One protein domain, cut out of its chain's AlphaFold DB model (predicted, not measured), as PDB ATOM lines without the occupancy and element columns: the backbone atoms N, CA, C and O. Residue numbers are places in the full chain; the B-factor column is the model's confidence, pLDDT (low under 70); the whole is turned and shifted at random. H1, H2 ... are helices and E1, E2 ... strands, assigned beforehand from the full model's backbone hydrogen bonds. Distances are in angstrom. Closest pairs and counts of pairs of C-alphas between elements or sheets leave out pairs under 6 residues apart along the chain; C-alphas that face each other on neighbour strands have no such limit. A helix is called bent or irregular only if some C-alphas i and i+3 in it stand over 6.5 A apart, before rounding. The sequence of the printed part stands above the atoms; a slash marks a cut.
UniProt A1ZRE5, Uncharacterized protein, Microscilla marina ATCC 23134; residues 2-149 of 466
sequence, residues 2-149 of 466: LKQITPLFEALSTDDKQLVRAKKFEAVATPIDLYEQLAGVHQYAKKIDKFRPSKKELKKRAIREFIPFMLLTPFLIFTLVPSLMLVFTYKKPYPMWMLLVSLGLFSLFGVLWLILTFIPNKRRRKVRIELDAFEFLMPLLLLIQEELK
ATOM      1  N   LEU A   2       9.358 -37.718  37.835       79.94
ATOM      2  CA  LEU A   2       8.847 -39.109  37.724       79.94
ATOM      3  C   LEU A   2       9.134 -39.721  36.339       79.94
ATOM      4  O   LEU A   2       9.711 -40.795  36.275       79.94
ATOM      5  N   LYS A   3       8.879 -38.960  35.262       87.75
ATOM      6  CA  LYS A   3       9.225 -39.334  33.877       87.75
ATOM      7  C   LYS A   3      10.719 -39.655  33.661       87.75
ATOM      8  O   LYS A   3      11.033 -40.414  32.765       87.75
ATOM      9  N   GLN A   4      11.621 -39.101  34.478       89.69
ATOM     10  CA  GLN A   4      13.073 -39.347  34.394       89.69
ATOM     11  C   GLN A   4      13.524 -40.509  35.295       89.69
ATOM     12  O   GLN A   4      14.496 -41.181  34.986       89.69
ATOM     13  N   ILE A   5      12.826 -40.760  36.410       89.69
ATOM     14  CA  ILE A   5      13.164 -41.840  37.355       89.69
ATOM     15  C   ILE A   5      12.654 -43.194  36.855       89.69
ATOM     16  O   ILE A   5      13.325 -44.197  37.072       89.69
ATOM     17  N   THR A   6      11.488 -43.236  36.201       91.56
ATOM     18  CA  THR A   6      10.912 -44.481  35.670       91.56
ATOM     19  C   THR A   6      11.865 -45.239  34.739       91.56
ATOM     20  O   THR A   6      12.127 -46.395  35.047       91.56
ATOM     21  N   PRO A   7      12.455 -44.644  33.680       94.44
ATOM     22  CA  PRO A   7      13.361 -45.389  32.801       94.44
ATOM     23  C   PRO A   7      14.610 -45.889  33.538       94.44
ATOM     24  O   PRO A   7      15.049 -47.009  33.314       94.44
ATOM     25  N   LEU A   8      15.139 -45.107  34.488       93.62
ATOM     26  CA  LEU A   8      16.268 -45.534  35.322       93.62
ATOM     27  C   LEU A   8      15.925 -46.725  36.218       93.62
ATOM     28  O   LEU A   8      16.791 -47.544  36.490       93.62
ATOM     29  N   PHE A   9      14.686 -46.787  36.711       93.88
ATOM     30  CA  PHE A   9      14.208 -47.918  37.497       93.88
ATOM     31  C   PHE A   9      13.983 -49.141  36.612       93.88
ATOM     32  O   PHE A   9      14.308 -50.245  37.024       93.88
ATOM     33  N   GLU A  10      13.445 -48.956  35.403       94.81
ATOM     34  CA  GLU A  10      13.204 -50.066  34.480       94.81
ATOM     35  C   GLU A  10      14.490 -50.675  33.911       94.81
ATOM     36  O   GLU A  10      14.494 -51.868  33.626       94.81
ATOM     37  N   ALA A  11      15.575 -49.899  33.841       95.81
ATOM     38  CA  ALA A  11      16.904 -50.362  33.438       95.81
ATOM     39  C   ALA A  11      17.643 -51.201  34.502       95.81
ATOM     40  O   ALA A  11      18.728 -51.705  34.228       95.81
ATOM     41  N   LEU A  12      17.108 -51.316  35.721       94.50
ATOM     42  CA  LEU A  12      17.679 -52.177  36.761       94.50
ATOM     43  C   LEU A  12      17.435 -53.661  36.461       94.50
ATOM     44  O   LEU A  12      16.438 -54.013  35.828       94.50
ATOM     45  N   SER A  13      18.288 -54.535  36.999       96.44
ATOM     46  CA  SER A  13      18.012 -55.976  37.017       96.44
ATOM     47  C   SER A  13      16.732 -56.277  37.811       96.44
ATOM     48  O   SER A  13      16.278 -55.476  38.638       96.44
ATOM     49  N   THR A  14      16.115 -57.436  37.569       96.31
ATOM     50  CA  THR A  14      14.906 -57.855  38.300       96.31
ATOM     51  C   THR A  14      15.147 -57.884  39.810       96.31
ATOM     52  O   THR A  14      14.309 -57.388  40.570       96.31
ATOM     53  N   ASP A  15      16.312 -58.367  40.237       94.69
ATOM     54  CA  ASP A  15      16.699 -58.436  41.646       94.69
ATOM     55  C   ASP A  15      16.878 -57.036  42.241       94.69
ATOM     56  O   ASP A  15      16.272 -56.713  43.266       94.69
ATOM     57  N   ASP A  16      17.579 -56.137  41.547       95.25
ATOM     58  CA  ASP A  16      17.749 -54.746  41.981       95.25
ATOM     59  C   ASP A  16      16.402 -54.023  42.112       95.25
ATOM     60  O   ASP A  16      16.164 -53.284  43.079       95.25
ATOM     61  N   LYS A  17      15.470 -54.257  41.174       94.94
ATOM     62  CA  LYS A  17      14.099 -53.727  41.254       94.94
ATOM     63  C   LYS A  17      13.399 -54.215  42.520       94.94
ATOM     64  O   LYS A  17      12.722 -53.413  43.181       94.94
ATOM     65  N   GLN A  18      13.537 -55.495  42.870       94.31
ATOM     66  CA  GLN A  18      12.970 -56.048  44.101       94.31
ATOM     67  C   GLN A  18      13.595 -55.399  45.339       94.31
ATOM     68  O   GLN A  18      12.854 -54.945  46.216       94.31
ATOM     69  N   LEU A  19      14.920 -55.230  45.377       93.19
ATOM     70  CA  LEU A  19      15.625 -54.581  46.489       93.19
ATOM     71  C   LEU A  19      15.185 -53.128  46.695       93.19
ATOM     72  O   LEU A  19      14.861 -52.702  47.812       93.19
ATOM     73  N   VAL A  20      15.083 -52.364  45.607       92.50
ATOM     74  CA  VAL A  20      14.618 -50.969  45.626       92.50
ATOM     75  C   VAL A  20      13.172 -50.871  46.124       92.50
ATOM     76  O   VAL A  20      12.832 -49.955  46.885       92.50
ATOM     77  N   ARG A  21      12.306 -51.813  45.723       92.06
ATOM     78  CA  ARG A  21      10.904 -51.882  46.171       92.06
ATOM     79  C   ARG A  21      10.797 -52.273  47.647       92.06
ATOM     80  O   ARG A  21      10.037 -51.625  48.375       92.06
ATOM     81  N   ALA A  22      11.571 -53.266  48.087       92.50
ATOM     82  CA  ALA A  22      11.607 -53.763  49.462       92.50
ATOM     83  C   ALA A  22      12.168 -52.723  50.445       92.50
ATOM     84  O   ALA A  22      11.716 -52.631  51.590       92.50
ATOM     85  N   LYS A  23      13.115 -51.883  49.991       90.50
ATOM     86  CA  LYS A  23      13.813 -50.847  50.790       90.50
ATOM     87  C   LYS A  23      14.567 -51.396  51.998       90.50
ATOM     88  O   LYS A  23      14.915 -50.642  52.916       90.50
ATOM     89  N   LYS A  24      14.774 -52.699  52.000       92.94
ATOM     90  CA  LYS A  24      15.490 -53.475  52.989       92.94
ATOM     91  C   LYS A  24      16.233 -54.551  52.227       92.94
ATOM     92  O   LYS A  24      15.685 -55.111  51.283       92.94
ATOM     93  N   PHE A  25      17.454 -54.794  52.651       95.19
ATOM     94  CA  PHE A  25      18.323 -55.813  52.112       95.19
ATOM     95  C   PHE A  25      18.858 -56.617  53.291       95.19
ATOM     96  O   PHE A  25      19.363 -56.038  54.255       95.19
ATOM     97  N   GLU A  26      18.674 -57.928  53.247       97.12
ATOM     98  CA  GLU A  26      19.187 -58.866  54.237       97.12
ATOM     99  C   GLU A  26      19.730 -60.067  53.476       97.12
ATOM    100  O   GLU A  26      18.973 -60.735  52.779       97.12
ATOM    101  N   ALA A  27      21.037 -60.292  53.564       97.38
ATOM    102  CA  ALA A  27      21.700 -61.360  52.831       97.38
ATOM    103  C   ALA A  27      22.886 -61.925  53.618       97.38
ATOM    104  O   ALA A  27      23.509 -61.228  54.430       97.38
ATOM    105  N   VAL A  28      23.183 -63.198  53.348       98.00
ATOM    106  CA  VAL A  28      24.362 -63.911  53.844       98.00
ATOM    107  C   VAL A  28      25.149 -64.427  52.643       98.00
ATOM    108  O   VAL A  28      24.796 -65.456  52.073       98.00
ATOM    109  N   ALA A  29      26.187 -63.702  52.236       97.62
ATOM    110  CA  ALA A  29      26.958 -63.996  51.025       97.62
ATOM    111  C   ALA A  29      28.425 -63.569  51.180       97.62
ATOM    112  O   ALA A  29      28.820 -63.069  52.241       97.62
ATOM    113  N   THR A  30      29.245 -63.802  50.153       97.19
ATOM    114  CA  THR A  30      30.625 -63.306  50.159       97.19
ATOM    115  C   THR A  30      30.645 -61.778  49.974       97.19
ATOM    116  O   THR A  30      29.677 -61.202  49.466       97.19
ATOM    117  N   PRO A  31      31.710 -61.076  50.405       97.00
ATOM    118  CA  PRO A  31      31.818 -59.629  50.222       97.00
ATOM    119  C   PRO A  31      31.730 -59.189  48.760       97.00
ATOM    120  O   PRO A  31      31.130 -58.150  48.499       97.00
ATOM    121  N   ILE A  32      32.270 -59.992  47.837       96.25
ATOM    122  CA  ILE A  32      32.244 -59.733  46.392       96.25
ATOM    123  C   ILE A  32      30.807 -59.821  45.877       96.25
ATOM    124  O   ILE A  32      30.318 -58.851  45.305       96.25
ATOM    125  N   ASP A  33      30.090 -60.908  46.188       96.31
ATOM    126  CA  ASP A  33      28.693 -61.077  45.761       96.31
ATOM    127  C   ASP A  33      27.811 -59.932  46.281       96.31
ATOM    128  O   ASP A  33      26.987 -59.377  45.555       96.31
ATOM    129  N   LEU A  34      27.996 -59.534  47.550       96.75
ATOM    130  CA  LEU A  34      27.264 -58.400  48.116       96.75
ATOM    131  C   LEU A  34      27.644 -57.079  47.453       96.75
ATOM    132  O   LEU A  34      26.780 -56.221  47.283       96.75
ATOM    133  N   TYR A  35      28.920 -56.887  47.119       96.69
ATOM    134  CA  TYR A  35      29.386 -55.690  46.431       96.69
ATOM    135  C   TYR A  35      28.748 -55.586  45.044       96.69
ATOM    136  O   TYR A  35      28.177 -54.544  44.723       96.69
ATOM    137  N   GLU A  36      28.773 -56.662  44.257       95.50
ATOM    138  CA  GLU A  36      28.163 -56.725  42.926       95.50
ATOM    139  C   GLU A  36      26.650 -56.509  42.987       95.50
ATOM    140  O   GLU A  36      26.121 -55.630  42.301       95.50
ATOM    141  N   GLN A  37      25.961 -57.216  43.889       95.12
ATOM    142  CA  GLN A  37      24.515 -57.084  44.076       95.12
ATOM    143  C   GLN A  37      24.109 -55.667  44.512       95.12
ATOM    144  O   GLN A  37      23.043 -55.168  44.154       95.12
ATOM    145  N   LEU A  38      24.943 -54.977  45.293       96.50
ATOM    146  CA  LEU A  38      24.667 -53.608  45.729       96.50
ATOM    147  C   LEU A  38      25.155 -52.546  44.737       96.50
ATOM    148  O   LEU A  38      24.676 -51.410  44.804       96.50
ATOM    149  N   ALA A  39      26.055 -52.877  43.808       96.38
ATOM    150  CA  ALA A  39      26.621 -51.932  42.849       96.38
ATOM    151  C   ALA A  39      25.556 -51.373  41.891       96.38
ATOM    152  O   ALA A  39      25.511 -50.155  41.681       96.38
ATOM    153  N   GLY A  40      24.657 -52.216  41.373       94.88
ATOM    154  CA  GLY A  40      23.552 -51.783  40.505       94.88
ATOM    155  C   GLY A  40      22.607 -50.807  41.216       94.88
ATOM    156  O   GLY A  40      22.345 -49.692  40.739       94.88
ATOM    157  N   VAL A  41      22.200 -51.152  42.443       95.31
ATOM    158  CA  VAL A  41      21.381 -50.287  43.309       95.31
ATOM    159  C   VAL A  41      22.107 -48.982  43.665       95.31
ATOM    160  O   VAL A  41      21.485 -47.914  43.679       95.31
ATOM    161  N   HIS A  42      23.416 -49.034  43.918       95.62
ATOM    162  CA  HIS A  42      24.243 -47.866  44.216       95.62
ATOM    163  C   HIS A  42      24.316 -46.901  43.022       95.62
ATOM    164  O   HIS A  42      24.066 -45.701  43.179       95.62
ATOM    165  N   GLN A  43      24.576 -47.407  41.811       95.69
ATOM    166  CA  GLN A  43      24.581 -46.591  40.594       95.69
ATOM    167  C   GLN A  43      23.219 -45.933  40.350       95.69
ATOM    168  O   GLN A  43      23.143 -44.744  40.021       95.69
ATOM    169  N   TYR A  44      22.135 -46.680  40.554       94.88
ATOM    170  CA  TYR A  44      20.779 -46.153  40.471       94.88
ATOM    171  C   TYR A  44      20.518 -45.044  41.498       94.88
ATOM    172  O   TYR A  44      20.025 -43.969  41.137       94.88
ATOM    173  N   ALA A  45      20.907 -45.252  42.760       93.06
ATOM    174  CA  ALA A  45      20.789 -44.246  43.812       93.06
ATOM    175  C   ALA A  45      21.564 -42.964  43.460       93.06
ATOM    176  O   ALA A  45      21.013 -41.867  43.583       93.06
ATOM    177  N   LYS A  46      22.788 -43.094  42.930       94.56
ATOM    178  CA  LYS A  46      23.624 -41.968  42.486       94.56
ATOM    179  C   LYS A  46      22.970 -41.188  41.344       94.56
ATOM    180  O   LYS A  46      22.960 -39.957  41.359       94.56
ATOM    181  N   LYS A  47      22.369 -41.880  40.366       94.56
ATOM    182  CA  LYS A  47      21.616 -41.239  39.273       94.56
ATOM    183  C   LYS A  47      20.371 -40.513  39.793       94.56
ATOM    184  O   LYS A  47      20.108 -39.398  39.354       94.56
ATOM    185  N   ILE A  48      19.628 -41.088  40.744       90.94
ATOM    186  CA  ILE A  48      18.457 -40.423  41.344       90.94
ATOM    187  C   ILE A  48      18.844 -39.178  42.138       90.94
ATOM    188  O   ILE A  48      18.109 -38.188  42.084       90.94
ATOM    189  N   ASP A  49      19.948 -39.213  42.887       88.81
ATOM    190  CA  ASP A  49      20.331 -38.092  43.749       88.81
ATOM    191  C   ASP A  49      20.656 -36.827  42.934       88.81
ATOM    192  O   ASP A  49      20.327 -35.726  43.367       88.81
ATOM    193  N   LYS A  50      21.107 -36.964  41.676       90.88
ATOM    194  CA  LYS A  50      21.222 -35.832  40.732       90.88
ATOM    195  C   LYS A  50      19.891 -35.119  40.464       90.88
ATOM    196  O   LYS A  50      19.869 -33.920  40.213       90.88
ATOM    197  N   PHE A  51      18.765 -35.832  40.542       89.69
ATOM    198  CA  PHE A  51      17.424 -35.251  40.401       89.69
ATOM    199  C   PHE A  51      16.850 -34.760  41.733       89.69
ATOM    200  O   PHE A  51      15.649 -34.472  41.825       89.69
ATOM    201  N   ARG A  52      17.652 -34.702  42.800       84.75
ATOM    202  CA  ARG A  52      17.204 -34.196  44.091       84.75
ATOM    203  C   ARG A  52      16.909 -32.701  43.952       84.75
ATOM    204  O   ARG A  52      17.807 -31.920  43.657       84.75
ATOM    205  N   PRO A  53      15.653 -32.283  44.186       82.19
ATOM    206  CA  PRO A  53      15.287 -30.889  44.021       82.19
ATOM    207  C   PRO A  53      16.053 -30.047  45.035       82.19
ATOM    208  O   PRO A  53      16.163 -30.426  46.211       82.19
ATOM    209  N   SER A  54      16.553 -28.899  44.589       85.88
ATOM    210  CA  SER A  54      17.282 -27.985  45.467       85.88
ATOM    211  C   SER A  54      16.384 -27.500  46.613       85.88
ATOM    212  O   SER A  54      15.151 -27.515  46.528       85.88
ATOM    213  N   LYS A  55      16.978 -27.004  47.709       77.50
ATOM    214  CA  LYS A  55      16.198 -26.431  48.827       77.50
ATOM    215  C   LYS A  55      15.262 -25.307  48.345       77.50
ATOM    216  O   LYS A  55      14.133 -25.201  48.826       77.50
ATOM    217  N   LYS A  56      15.702 -24.510  47.359       84.69
ATOM    218  CA  LYS A  56      14.904 -23.450  46.722       84.69
ATOM    219  C   LYS A  56      13.710 -24.027  45.953       84.69
ATOM    220  O   LYS A  56      12.593 -23.542  46.116       84.69
ATOM    221  N   GLU A  57      13.914 -25.086  45.175       84.44
ATOM    222  CA  GLU A  57      12.837 -25.759  44.436       84.44
ATOM    223  C   GLU A  57      11.824 -26.435  45.354       84.44
ATOM    224  O   GLU A  57      10.623 -26.338  45.114       84.44
ATOM    225  N   LEU A  58      12.281 -27.075  46.435       79.44
ATOM    226  CA  LEU A  58      11.394 -27.645  47.449       79.44
ATOM    227  C   LEU A  58      10.492 -26.572  48.069       79.44
ATOM    228  O   LEU A  58       9.298 -26.812  48.233       79.44
ATOM    229  N   LYS A  59      11.032 -25.379  48.357       77.88
ATOM    230  CA  LYS A  59      10.247 -24.242  48.864       77.88
ATOM    231  C   LYS A  59       9.246 -23.735  47.821       77.88
ATOM    232  O   LYS A  59       8.068 -23.610  48.141       77.88
ATOM    233  N   LYS A  60       9.682 -23.505  46.573       84.25
ATOM    234  CA  LYS A  60       8.791 -23.099  45.465       84.25
ATOM    235  C   LYS A  60       7.664 -24.111  45.251       84.25
ATOM    236  O   LYS A  60       6.515 -23.729  45.054       84.25
ATOM    237  N   ARG A  61       7.977 -25.404  45.331       79.62
ATOM    238  CA  ARG A  61       7.004 -26.488  45.200       79.62
ATOM    239  C   ARG A  61       6.015 -26.520  46.359       79.62
ATOM    240  O   ARG A  61       4.828 -26.645  46.102       79.62
ATOM    241  N   ALA A  62       6.482 -26.371  47.598       73.81
ATOM    242  CA  ALA A  62       5.604 -26.292  48.764       73.81
ATOM    243  C   ALA A  62       4.630 -25.110  48.654       73.81
ATOM    244  O   ALA A  62       3.454 -25.268  48.954       73.81
ATOM    245  N   ILE A  63       5.098 -23.959  48.158       77.88
ATOM    246  CA  ILE A  63       4.239 -22.801  47.876       77.88
ATOM    247  C   ILE A  63       3.226 -23.145  46.778       77.88
ATOM    248  O   ILE A  63       2.038 -22.946  46.979       77.88
ATOM    249  N   ARG A  64       3.660 -23.733  45.655       80.12
ATOM    250  CA  ARG A  64       2.759 -24.128  44.556       80.12
ATOM    251  C   ARG A  64       1.698 -25.143  44.986       80.12
ATOM    252  O   ARG A  64       0.570 -25.071  44.522       80.12
ATOM    253  N   GLU A  65       2.048 -26.069  45.875       75.31
ATOM    254  CA  GLU A  65       1.107 -27.026  46.472       75.31
ATOM    255  C   GLU A  65       0.179 -26.359  47.510       75.31
ATOM    256  O   GLU A  65      -0.915 -26.861  47.752       75.31
ATOM    257  N   PHE A  66       0.573 -25.219  48.087       70.88
ATOM    258  CA  PHE A  66      -0.224 -24.440  49.041       70.88
ATOM    259  C   PHE A  66      -1.180 -23.435  48.374       70.88
ATOM    260  O   PHE A  66      -2.247 -23.166  48.914       70.88
ATOM    261  N   ILE A  67      -0.846 -22.910  47.190       75.44
ATOM    262  CA  ILE A  67      -1.699 -21.983  46.416       75.44
ATOM    263  C   ILE A  67      -3.141 -22.494  46.229       75.44
ATOM    264  O   ILE A  67      -4.059 -21.740  46.542       75.44
ATOM    265  N   PRO A  68      -3.402 -23.748  45.800       70.00
ATOM    266  CA  PRO A  68      -4.777 -24.224  45.667       70.00
ATOM    267  C   PRO A  68      -5.516 -24.285  47.010       70.00
ATOM    268  O   PRO A  68      -6.715 -24.046  47.028       70.00
ATOM    269  N   PHE A  69      -4.834 -24.521  48.140       64.38
ATOM    270  CA  PHE A  69      -5.457 -24.403  49.467       64.38
ATOM    271  C   PHE A  69      -5.848 -22.952  49.781       64.38
ATOM    272  O   PHE A  69      -6.941 -22.706  50.290       64.38
ATOM    273  N   MET A  70      -4.979 -21.990  49.452       70.50
ATOM    274  CA  MET A  70      -5.276 -20.565  49.626       70.50
ATOM    275  C   MET A  70      -6.473 -20.110  48.788       70.50
ATOM    276  O   MET A  70      -7.266 -19.330  49.293       70.50
ATOM    277  N   LEU A  71      -6.616 -20.598  47.552       76.00
ATOM    278  CA  LEU A  71      -7.722 -20.234  46.657       76.00
ATOM    279  C   LEU A  71      -9.036 -20.957  46.998       76.00
ATOM    280  O   LEU A  71     -10.110 -20.403  46.785       76.00
ATOM    281  N   LEU A  72      -8.975 -22.163  47.577       67.38
ATOM    282  CA  LEU A  72     -10.175 -22.908  47.975       67.38
ATOM    283  C   LEU A  72     -10.884 -22.275  49.173       67.38
ATOM    284  O   LEU A  72     -12.105 -22.276  49.238       67.38
ATOM    285  N   THR A  73     -10.118 -21.754  50.134       69.44
ATOM    286  CA  THR A  73     -10.658 -21.190  51.380       69.44
ATOM    287  C   THR A  73     -11.668 -20.055  51.127       69.44
ATOM    288  O   THR A  73     -12.767 -20.132  51.672       69.44
ATOM    289  N   PRO A  74     -11.380 -19.043  50.280       72.31
ATOM    290  CA  PRO A  74     -12.359 -18.022  49.934       72.31
ATOM    291  C   PRO A  74     -13.527 -18.591  49.129       72.31
ATOM    292  O   PRO A  74     -14.648 -18.215  49.421       72.31
ATOM    293  N   PHE A  75     -13.327 -19.540  48.208       72.81
ATOM    294  CA  PHE A  75     -14.445 -20.170  47.484       72.81
ATOM    295  C   PHE A  75     -15.424 -20.889  48.430       72.81
ATOM    296  O   PHE A  75     -16.640 -20.795  48.287       72.81
ATOM    297  N   LEU A  76     -14.892 -21.560  49.450       66.94
ATOM    298  CA  LEU A  76     -15.657 -22.249  50.486       66.94
ATOM    299  C   LEU A  76     -16.435 -21.249  51.360       66.94
ATOM    300  O   LEU A  76     -17.600 -21.469  51.664       66.94
ATOM    301  N   ILE A  77     -15.826 -20.110  51.694       73.88
ATOM    302  CA  ILE A  77     -16.502 -19.006  52.397       73.88
ATOM    303  C   ILE A  77     -17.593 -18.383  51.508       73.88
ATOM    304  O   ILE A  77     -18.718 -18.203  51.965       73.88
ATOM    305  N   PHE A  78     -17.301 -18.125  50.231       74.75
ATOM    306  CA  PHE A  78     -18.224 -17.532  49.257       74.75
ATOM    307  C   PHE A  78     -19.391 -18.442  48.871       74.75
ATOM    308  O   PHE A  78     -20.389 -17.946  48.371       74.75
ATOM    309  N   THR A  79     -19.301 -19.750  49.098       71.12
ATOM    310  CA  THR A  79     -20.401 -20.689  48.825       71.12
ATOM    311  C   THR A  79     -21.188 -21.020  50.089       71.12
ATOM    312  O   THR A  79     -22.419 -21.042  50.068       71.12
ATOM    313  N   LEU A  80     -20.503 -21.213  51.219       68.31
ATOM    314  CA  LEU A  80     -21.132 -21.593  52.482       68.31
ATOM    315  C   LEU A  80     -21.871 -20.419  53.141       68.31
ATOM    316  O   LEU A  80     -22.972 -20.609  53.650       68.31
ATOM    317  N   VAL A  81     -21.300 -19.207  53.114       74.62
ATOM    318  CA  VAL A  81     -21.900 -18.031  53.768       74.62
ATOM    319  C   VAL A  81     -23.206 -17.601  53.092       74.62
ATOM    320  O   VAL A  81     -24.179 -17.429  53.822       74.62
ATOM    321  N   PRO A  82     -23.317 -17.498  51.751       74.25
ATOM    322  CA  PRO A  82     -24.596 -17.203  51.101       74.25
ATOM    323  C   PRO A  82     -25.630 -18.311  51.290       74.25
ATOM    324  O   PRO A  82     -26.801 -18.012  51.484       74.25
ATOM    325  N   SER A  83     -25.203 -19.579  51.309       67.12
ATOM    326  CA  SER A  83     -26.102 -20.711  51.571       67.12
ATOM    327  C   SER A  83     -26.686 -20.658  52.988       67.12
ATOM    328  O   SER A  83     -27.880 -20.868  53.167       67.12
ATOM    329  N   LEU A  84     -25.873 -20.317  53.994       67.31
ATOM    330  CA  LEU A  84     -26.332 -20.081  55.368       67.31
ATOM    331  C   LEU A  84     -27.193 -18.816  55.472       67.31
ATOM    332  O   LEU A  84     -28.238 -18.840  56.111       67.31
ATOM    333  N   MET A  85     -26.795 -17.722  54.819       73.25
ATOM    334  CA  MET A  85     -27.575 -16.481  54.781       73.25
ATOM    335  C   MET A  85     -28.960 -16.709  54.169       73.25
ATOM    336  O   MET A  85     -29.943 -16.237  54.732       73.25
ATOM    337  N   LEU A  86     -29.072 -17.483  53.087       70.62
ATOM    338  CA  LEU A  86     -30.350 -17.847  52.461       70.62
ATOM    339  C   LEU A  86     -31.264 -18.646  53.400       70.62
ATOM    340  O   LEU A  86     -32.475 -18.455  53.366       70.62
ATOM    341  N   VAL A  87     -30.697 -19.484  54.275       69.75
ATOM    342  CA  VAL A  87     -31.457 -20.218  55.305       69.75
ATOM    343  C   VAL A  87     -32.025 -19.278  56.371       69.75
ATOM    344  O   VAL A  87     -33.124 -19.511  56.861       69.75
ATOM    345  N   PHE A  88     -31.301 -18.214  56.729       69.62
ATOM    346  CA  PHE A  88     -31.693 -17.329  57.832       69.62
ATOM    347  C   PHE A  88     -32.471 -16.073  57.415       69.62
ATOM    348  O   PHE A  88     -33.185 -15.507  58.239       69.62
ATOM    349  N   THR A  89     -32.338 -15.607  56.172       71.62
ATOM    350  CA  THR A  89     -32.892 -14.305  55.742       71.62
ATOM    351  C   THR A  89     -34.268 -14.387  55.080       71.62
ATOM    352  O   THR A  89     -34.955 -13.370  54.989       71.62
ATOM    353  N   TYR A  90     -34.720 -15.567  54.653       62.03
ATOM    354  CA  TYR A  90     -35.970 -15.704  53.901       62.03
ATOM    355  C   TYR A  90     -37.124 -16.251  54.746       62.03
ATOM    356  O   TYR A  90     -37.094 -17.379  55.224       62.03
ATOM    357  N   LYS A  91     -38.192 -15.452  54.867       73.31
ATOM    358  CA  LYS A  91     -39.443 -15.810  55.565       73.31
ATOM    359  C   LYS A  91     -40.331 -16.813  54.808       73.31
ATOM    360  O   LYS A  91     -41.295 -17.305  55.386       73.31
ATOM    361  N   LYS A  92     -40.056 -17.100  53.530       71.62
ATOM    362  CA  LYS A  92     -40.792 -18.098  52.731       71.62
ATOM    363  C   LYS A  92     -40.006 -19.412  52.674       71.62
ATOM    364  O   LYS A  92     -38.786 -19.351  52.531       71.62
ATOM    365  N   PRO A  93     -40.670 -20.582  52.749       71.19
ATOM    366  CA  PRO A  93     -39.992 -21.868  52.676       71.19
ATOM    367  C   PRO A  93     -39.360 -22.017  51.292       71.19
ATOM    368  O   PRO A  93     -40.052 -22.205  50.291       71.19
ATOM    369  N   TYR A  94     -38.034 -21.904  51.220       65.31
ATOM    370  CA  TYR A  94     -37.315 -22.334  50.032       65.31
ATOM    371  C   TYR A  94     -37.562 -23.824  49.812       65.31
ATOM    372  O   TYR A  94     -37.661 -24.591  50.778       65.31
ATOM    373  N   PRO A  95     -37.636 -24.268  48.553       77.44
ATOM    374  CA  PRO A  95     -37.864 -25.662  48.291       77.44
ATOM    375  C   PRO A  95     -36.590 -26.429  48.674       77.44
ATOM    376  O   PRO A  95     -35.487 -26.137  48.208       77.44
ATOM    377  N   MET A  96     -36.758 -27.398  49.575       75.62
ATOM    378  CA  MET A  96     -35.703 -28.193  50.223       75.62
ATOM    379  C   MET A  96     -34.641 -28.734  49.248       75.62
ATOM    380  O   MET A  96     -33.477 -28.899  49.614       75.62
ATOM    381  N   TRP A  97     -35.018 -28.952  47.984       79.44
ATOM    382  CA  TRP A  97     -34.122 -29.411  46.927       79.44
ATOM    383  C   TRP A  97     -32.957 -28.451  46.644       79.44
ATOM    384  O   TRP A  97     -31.859 -28.931  46.383       79.44
ATOM    385  N   MET A  98     -33.118 -27.125  46.753       77.56
ATOM    386  CA  MET A  98     -32.010 -26.182  46.515       77.56
ATOM    387  C   MET A  98     -30.898 -26.324  47.562       77.56
ATOM    388  O   MET A  98     -29.711 -26.243  47.239       77.56
ATOM    389  N   LEU A  99     -31.281 -26.591  48.811       73.38
ATOM    390  CA  LEU A  99     -30.355 -26.823  49.917       73.38
ATOM    391  C   LEU A  99     -29.650 -28.179  49.759       73.38
ATOM    392  O   LEU A  99     -28.445 -28.290  49.977       73.38
ATOM    393  N   LEU A 100     -30.377 -29.202  49.302       75.50
ATOM    394  CA  LEU A 100     -29.799 -30.509  48.987       75.50
ATOM    395  C   LEU A 100     -28.835 -30.447  47.791       75.50
ATOM    396  O   LEU A 100     -27.780 -31.078  47.833       75.50
ATOM    397  N   VAL A 101     -29.137 -29.652  46.760       80.94
ATOM    398  CA  VAL A 101     -28.253 -29.444  45.600       80.94
ATOM    399  C   VAL A 101     -26.973 -28.710  46.004       80.94
ATOM    400  O   VAL A 101     -25.890 -29.115  45.579       80.94
ATOM    401  N   SER A 102     -27.054 -27.683  46.857       75.44
ATOM    402  CA  SER A 102     -25.860 -26.964  47.319       75.44
ATOM    403  C   SER A 102     -24.966 -27.838  48.207       75.44
ATOM    404  O   SER A 102     -23.751 -27.878  47.999       75.44
ATOM    405  N   LEU A 103     -25.548 -28.626  49.121       73.44
ATOM    406  CA  LEU A 103     -24.822 -29.639  49.898       73.44
ATOM    407  C   LEU A 103     -24.222 -30.736  49.010       73.44
ATOM    408  O   LEU A 103     -23.081 -31.151  49.228       73.44
ATOM    409  N   GLY A 104     -24.960 -31.177  47.991       81.25
ATOM    410  CA  GLY A 104     -24.504 -32.152  47.004       81.25
ATOM    411  C   GLY A 104     -23.276 -31.653  46.248       81.25
ATOM    412  O   GLY A 104     -22.229 -32.301  46.286       81.25
ATOM    413  N   LEU A 105     -23.354 -30.461  45.651       80.75
ATOM    414  CA  LEU A 105     -22.237 -29.824  44.945       80.75
ATOM    415  C   LEU A 105     -21.031 -29.594  45.864       80.75
ATOM    416  O   LEU A 105     -19.894 -29.858  45.468       80.75
ATOM    417  N   PHE A 106     -21.269 -29.176  47.108       75.12
ATOM    418  CA  PHE A 106     -20.223 -28.998  48.108       75.12
ATOM    419  C   PHE A 106     -19.501 -30.314  48.433       75.12
ATOM    420  O   PHE A 106     -18.268 -30.370  48.444       75.12
ATOM    421  N   SER A 107     -20.259 -31.391  48.653       75.12
ATOM    422  CA  SER A 107     -19.702 -32.717  48.931       75.12
ATOM    423  C   SER A 107     -18.908 -33.267  47.739       75.12
ATOM    424  O   SER A 107     -17.788 -33.751  47.916       75.12
ATOM    425  N   LEU A 108     -19.428 -33.106  46.519       81.12
ATOM    426  CA  LEU A 108     -18.812 -33.585  45.285       81.12
ATOM    427  C   LEU A 108     -17.515 -32.825  44.990       81.12
ATOM    428  O   LEU A 108     -16.496 -33.442  44.670       81.12
ATOM    429  N   PHE A 109     -17.500 -31.508  45.206       79.56
ATOM    430  CA  PHE A 109     -16.292 -30.693  45.090       79.56
ATOM    431  C   PHE A 109     -15.250 -31.052  46.160       79.56
ATOM    432  O   PHE A 109     -14.064 -31.177  45.849       79.56
ATOM    433  N   GLY A 110     -15.679 -31.300  47.403       76.06
ATOM    434  CA  GLY A 110     -14.808 -31.776  48.480       76.06
ATOM    435  C   GLY A 110     -14.149 -33.122  48.159       76.06
ATOM    436  O   GLY A 110     -12.939 -33.279  48.350       76.06
ATOM    437  N   VAL A 111     -14.909 -34.072  47.607       76.50
ATOM    438  CA  VAL A 111     -14.408 -35.388  47.176       76.50
ATOM    439  C   VAL A 111     -13.473 -35.263  45.973       76.50
ATOM    440  O   VAL A 111     -12.368 -35.806  46.013       76.50
ATOM    441  N   LEU A 112     -13.854 -34.507  44.938       81.06
ATOM    442  CA  LEU A 112     -13.023 -34.263  43.755       81.06
ATOM    443  C   LEU A 112     -11.693 -33.601  44.139       81.06
ATOM    444  O   LEU A 112     -10.629 -33.993  43.659       81.06
ATOM    445  N   TRP A 113     -11.727 -32.649  45.072       76.19
ATOM    446  CA  TRP A 113     -10.534 -32.013  45.616       76.19
ATOM    447  C   TRP A 113      -9.655 -32.987  46.411       76.19
ATOM    448  O   TRP A 113      -8.429 -32.995  46.250       76.19
ATOM    449  N   LEU A 114     -10.250 -33.853  47.236       70.56
ATOM    450  CA  LEU A 114      -9.521 -34.886  47.974       70.56
ATOM    451  C   LEU A 114      -8.855 -35.868  46.994       70.56
ATOM    452  O   LEU A 114      -7.673 -36.171  47.126       70.56
ATOM    453  N   ILE A 115      -9.551 -36.275  45.934       74.69
ATOM    454  CA  ILE A 115      -9.016 -37.091  44.834       74.69
ATOM    455  C   ILE A 115      -7.834 -36.376  44.153       74.69
ATOM    456  O   ILE A 115      -6.730 -36.929  44.085       74.69
ATOM    457  N   LEU A 116      -8.007 -35.121  43.729       75.25
ATOM    458  CA  LEU A 116      -6.986 -34.338  43.020       75.25
ATOM    459  C   LEU A 116      -5.745 -34.038  43.875       75.25
ATOM    460  O   LEU A 116      -4.628 -34.026  43.357       75.25
ATOM    461  N   THR A 117      -5.898 -33.828  45.183       69.62
ATOM    462  CA  THR A 117      -4.775 -33.498  46.078       69.62
ATOM    463  C   THR A 117      -4.069 -34.734  46.644       69.62
ATOM    464  O   THR A 117      -2.839 -34.732  46.798       69.62
ATOM    465  N   PHE A 118      -4.795 -35.821  46.931       64.31
ATOM    466  CA  PHE A 118      -4.242 -36.996  47.615       64.31
ATOM    467  C   PHE A 118      -3.628 -38.027  46.653       64.31
ATOM    468  O   PHE A 118      -2.582 -38.619  46.961       64.31
ATOM    469  N   ILE A 119      -4.210 -38.216  45.462       64.94
ATOM    470  CA  ILE A 119      -3.754 -39.207  44.472       64.94
ATOM    471  C   ILE A 119      -2.337 -38.922  43.936       64.94
ATOM    472  O   ILE A 119      -1.489 -39.829  43.992       64.94
ATOM    473  N   PRO A 120      -1.984 -37.696  43.487       60.56
ATOM    474  CA  PRO A 120      -0.647 -37.444  42.950       60.56
ATOM    475  C   PRO A 120       0.445 -37.514  44.027       60.56
ATOM    476  O   PRO A 120       1.602 -37.826  43.721       60.56
ATOM    477  N   ASN A 121       0.100 -37.281  45.298       57.12
ATOM    478  CA  ASN A 121       1.067 -37.277  46.396       57.12
ATOM    479  C   ASN A 121       1.407 -38.689  46.912       57.12
ATOM    480  O   ASN A 121       2.533 -38.928  47.366       57.12
ATOM    481  N   LYS A 122       0.488 -39.660  46.788       59.12
ATOM    482  CA  LYS A 122       0.721 -41.055  47.214       59.12
ATOM    483  C   LYS A 122       1.626 -41.823  46.238       59.12
ATOM    484  O   LYS A 122       2.467 -42.606  46.689       59.12
ATOM    485  N   ARG A 123       1.542 -41.551  44.924       57.81
ATOM    486  CA  ARG A 123       2.388 -42.208  43.897       57.81
ATOM    487  C   ARG A 123       3.863 -41.767  43.933       57.81
ATOM    488  O   ARG A 123       4.742 -42.565  43.632       57.81
ATOM    489  N   ARG A 124       4.179 -40.545  44.382       57.66
ATOM    490  CA  ARG A 124       5.545 -39.968  44.307       57.66
ATOM    491  C   ARG A 124       6.493 -40.344  45.455       57.66
ATOM    492  O   ARG A 124       7.685 -40.059  45.377       57.66
ATOM    493  N   ARG A 125       6.007 -40.981  46.529       57.78
ATOM    494  CA  ARG A 125       6.821 -41.294  47.726       57.78
ATOM    495  C   ARG A 125       7.557 -42.638  47.670       57.78
ATOM    496  O   ARG A 125       8.273 -42.971  48.617       57.78
ATOM    497  N   LYS A 126       7.374 -43.447  46.619       58.97
ATOM    498  CA  LYS A 126       7.758 -44.864  46.676       58.97
ATOM    499  C   LYS A 126       9.209 -45.188  46.304       58.97
ATOM    500  O   LYS A 126       9.659 -46.212  46.797       58.97
ATOM    501  N   VAL A 127       9.969 -44.332  45.618       65.06
ATOM    502  CA  VAL A 127      11.255 -44.755  45.016       65.06
ATOM    503  C   VAL A 127      12.424 -43.828  45.375       65.06
ATOM    504  O   VAL A 127      13.038 -43.208  44.519       65.06
ATOM    505  N   ARG A 128      12.694 -43.648  46.672       72.44
ATOM    506  CA  ARG A 128      13.904 -42.942  47.122       72.44
ATOM    507  C   ARG A 128      14.717 -43.841  48.035       72.44
ATOM    508  O   ARG A 128      14.194 -44.287  49.061       72.44
ATOM    509  N   ILE A 129      15.963 -44.048  47.636       83.00
ATOM    510  CA  ILE A 129      17.023 -44.717  48.381       83.00
ATOM    511  C   ILE A 129      18.007 -43.637  48.836       83.00
ATOM    512  O   ILE A 129      18.172 -42.626  48.158       83.00
ATOM    513  N   GLU A 130      18.578 -43.805  50.021       83.25
ATOM    514  CA  GLU A 130      19.573 -42.885  50.576       83.25
ATOM    515  C   GLU A 130      20.974 -43.334  50.140       83.25
ATOM    516  O   GLU A 130      21.346 -44.478  50.398       83.25
ATOM    517  N   LEU A 131      21.708 -42.455  49.447       87.81
ATOM    518  CA  LEU A 131      23.024 -42.757  48.870       87.81
ATOM    519  C   LEU A 131      24.096 -42.929  49.951       87.81
ATOM    520  O   LEU A 131      24.923 -43.827  49.851       87.81
ATOM    521  N   ASP A 132      24.007 -42.136  51.019       87.00
ATOM    522  CA  ASP A 132      25.024 -42.026  52.066       87.00
ATOM    523  C   ASP A 132      25.408 -43.390  52.679       87.00
ATOM    524  O   ASP A 132      26.545 -43.602  53.089       87.00
ATOM    525  N   ALA A 133      24.467 -44.342  52.755       90.38
ATOM    526  CA  ALA A 133      24.750 -45.676  53.287       90.38
ATOM    527  C   ALA A 133      25.743 -46.460  52.415       90.38
ATOM    528  O   ALA A 133      26.554 -47.205  52.958       90.38
ATOM    529  N   PHE A 134      25.690 -46.285  51.093       93.88
ATOM    530  CA  PHE A 134      26.586 -46.955  50.151       93.88
ATOM    531  C   PHE A 134      27.990 -46.357  50.179       93.88
ATOM    532  O   PHE A 134      28.953 -47.110  50.116       93.88
ATOM    533  N   GLU A 135      28.119 -45.038  50.349       92.31
ATOM    534  CA  GLU A 135      29.430 -44.373  50.439       92.31
ATOM    535  C   GLU A 135      30.280 -44.927  51.589       92.31
ATOM    536  O   GLU A 135      31.491 -45.061  51.458       92.31
ATOM    537  N   PHE A 136      29.639 -45.313  52.695       94.56
ATOM    538  CA  PHE A 136      30.307 -45.987  53.806       94.56
ATOM    539  C   PHE A 136      30.428 -47.507  53.610       94.56
ATOM    540  O   PHE A 136      31.445 -48.103  53.959       94.56
ATOM    541  N   LEU A 137      29.381 -48.158  53.092       95.94
ATOM    542  CA  LEU A 137      29.310 -49.617  53.013       95.94
ATOM    543  C   LEU A 137      30.214 -50.207  51.924       95.94
ATOM    544  O   LEU A 137      30.801 -51.257  52.153       95.94
ATOM    545  N   MET A 138      30.326 -49.567  50.758       96.19
ATOM    546  CA  MET A 138      31.078 -50.133  49.631       96.19
ATOM    547  C   MET A 138      32.577 -50.272  49.952       96.19
ATOM    548  O   MET A 138      33.092 -51.380  49.817       96.19
ATOM    549  N   PRO A 139      33.272 -49.240  50.481       96.06
ATOM    550  CA  PRO A 139      34.660 -49.395  50.923       96.06
ATOM    551  C   PRO A 139      34.807 -50.387  52.085       96.06
ATOM    552  O   PRO A 139      35.808 -51.090  52.181       96.06
ATOM    553  N   LEU A 140      33.795 -50.485  52.955       95.94
ATOM    554  CA  LEU A 140      33.787 -51.445  54.059       95.94
ATOM    555  C   LEU A 140      33.735 -52.895  53.574       95.94
ATOM    556  O   LEU A 140      34.406 -53.740  54.159       95.94
ATOM    557  N   LEU A 141      32.953 -53.191  52.536       96.75
ATOM    558  CA  LEU A 141      32.901 -54.534  51.957       96.75
ATOM    559  C   LEU A 141      34.246 -54.925  51.342       96.75
ATOM    560  O   LEU A 141      34.711 -56.028  51.609       96.75
ATOM    561  N   LEU A 142      34.891 -54.005  50.617       95.56
ATOM    562  CA  LEU A 142      36.224 -54.224  50.045       95.56
ATOM    563  C   LEU A 142      37.278 -54.463  51.134       95.56
ATOM    564  O   LEU A 142      38.007 -55.444  51.076       95.56
ATOM    565  N   LEU A 143      37.295 -53.638  52.187       94.56
ATOM    566  CA  LEU A 143      38.213 -53.830  53.317       94.56
ATOM    567  C   LEU A 143      37.999 -55.183  54.013       94.56
ATOM    568  O   LEU A 143      38.947 -55.835  54.434       94.56
ATOM    569  N   ILE A 144      36.743 -55.604  54.176       94.88
ATOM    570  CA  ILE A 144      36.426 -56.882  54.821       94.88
ATOM    571  C   ILE A 144      36.788 -58.061  53.922       94.88
ATOM    572  O   ILE A 144      37.126 -59.110  54.454       94.88
ATOM    573  N   GLN A 145      36.723 -57.909  52.599       95.56
ATOM    574  CA  GLN A 145      37.087 -58.954  51.645       95.56
ATOM    575  C   GLN A 145      38.528 -59.431  51.835       95.56
ATOM    576  O   GLN A 145      38.757 -60.636  51.854       95.56
ATOM    577  N   GLU A 146      39.467 -58.504  52.021       93.06
ATOM    578  CA  GLU A 146      40.890 -58.811  52.219       93.06
ATOM    579  C   GLU A 146      41.158 -59.533  53.549       93.06
ATOM    580  O   GLU A 146      42.081 -60.334  53.659       93.06
ATOM    581  N   GLU A 147      40.319 -59.284  54.554       93.81
ATOM    582  CA  GLU A 147      40.492 -59.778  55.922       93.81
ATOM    583  C   GLU A 147      39.519 -60.912  56.281       93.81
ATOM    584  O   GLU A 147      39.475 -61.353  57.432       93.81
ATOM    585  N   LEU A 148      38.685 -61.381  55.348       94.81
ATOM    586  CA  LEU A 148      37.690 -62.414  55.627       94.81
ATOM    587  C   LEU A 148      38.359 -63.783  55.734       94.81
ATOM    588  O   LEU A 148      39.237 -64.139  54.951       94.81
ATOM    589  N   LYS A 149      37.904 -64.607  56.678       92.69
ATOM    590  CA  LYS A 149      38.347 -66.001  56.721       92.69
ATOM    591  C   LYS A 149      37.874 -66.733  55.447       92.69
ATOM    592  O   LYS A 149      36.685 -66.638  55.130       92.69
TER     593      LYS A 149
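What this domain is: This is residues 2 to 149 of the 466 residues of an uncharacterized protein of Microscilla marina ATCC 23134 (UniProt A1ZRE5). A long helical arm runs out and folds back, H4 out and H5 returning loosely beside it, from a small head in which H1, H2 and H6 pack on H3. The arm makes most of the length. The printed part has 148 residues, mostly helix, in the order H1, H2, E1, H3, H4, H5, H6; it is extended, with a radius of gyration of 26.6 A and spans of 92 by 30 by 25 A.

How they stand to each other: H4, residues 55 to 89, was assigned as one helix by its hydrogen bonds but is bent: C-alphas 65 and 68 are 6.6 A apart, and arms H4a, 55 to 65, and H4b, 68 to 89, stand at a shallow tilt of 23 degrees. H5, residues 96 to 123, is close to H4b but not clearly touching, opposite ways at 13 degrees; their closest C-alphas, Ser 83 and Ser 102, are 7.6 A apart. In the head, H3, residues 31 to 49, touches H6, residues 132 to 147, at a shallow tilt of 19 degrees, opposite ways, closest at C-alphas Pro 31 and Leu 141, 5.5 A. With residues 37 to 41 alone H3 touches H2, residues 14 to 22, closest at C-alphas Val 41 and Asp 16, 5.9 A. With residues 44 to 48 alone it touches H1, residues 2 to 10, closest at C-alphas Ile 48 and Ile 5, 6.8 A. E1, residues 24 to 29, pairs with no named strand. Every O i to N i+4 pair is within hydrogen-bond range in H2 and H4a, but 3 of 5 in H1, 13 of 15 in H3, 15 of 18 in H4b, 21 of 24 in H5 and 8 of 12 in H6.

Where its parts are: H1 begins at C-alpha 2, (8.847, -39.109, 37.724); H6, 23.9 A long, ends at C-alpha 147, (40.492, -59.778, 55.922). H4b is 31.5 A long and H5 41.1 A.

The domain as a whole: The C-alphas of Lys 92 and Lys 149, the two farthest apart, are 92.6 A apart. The printed part has no cut and no long link. Low-confidence residues include 117 to 127.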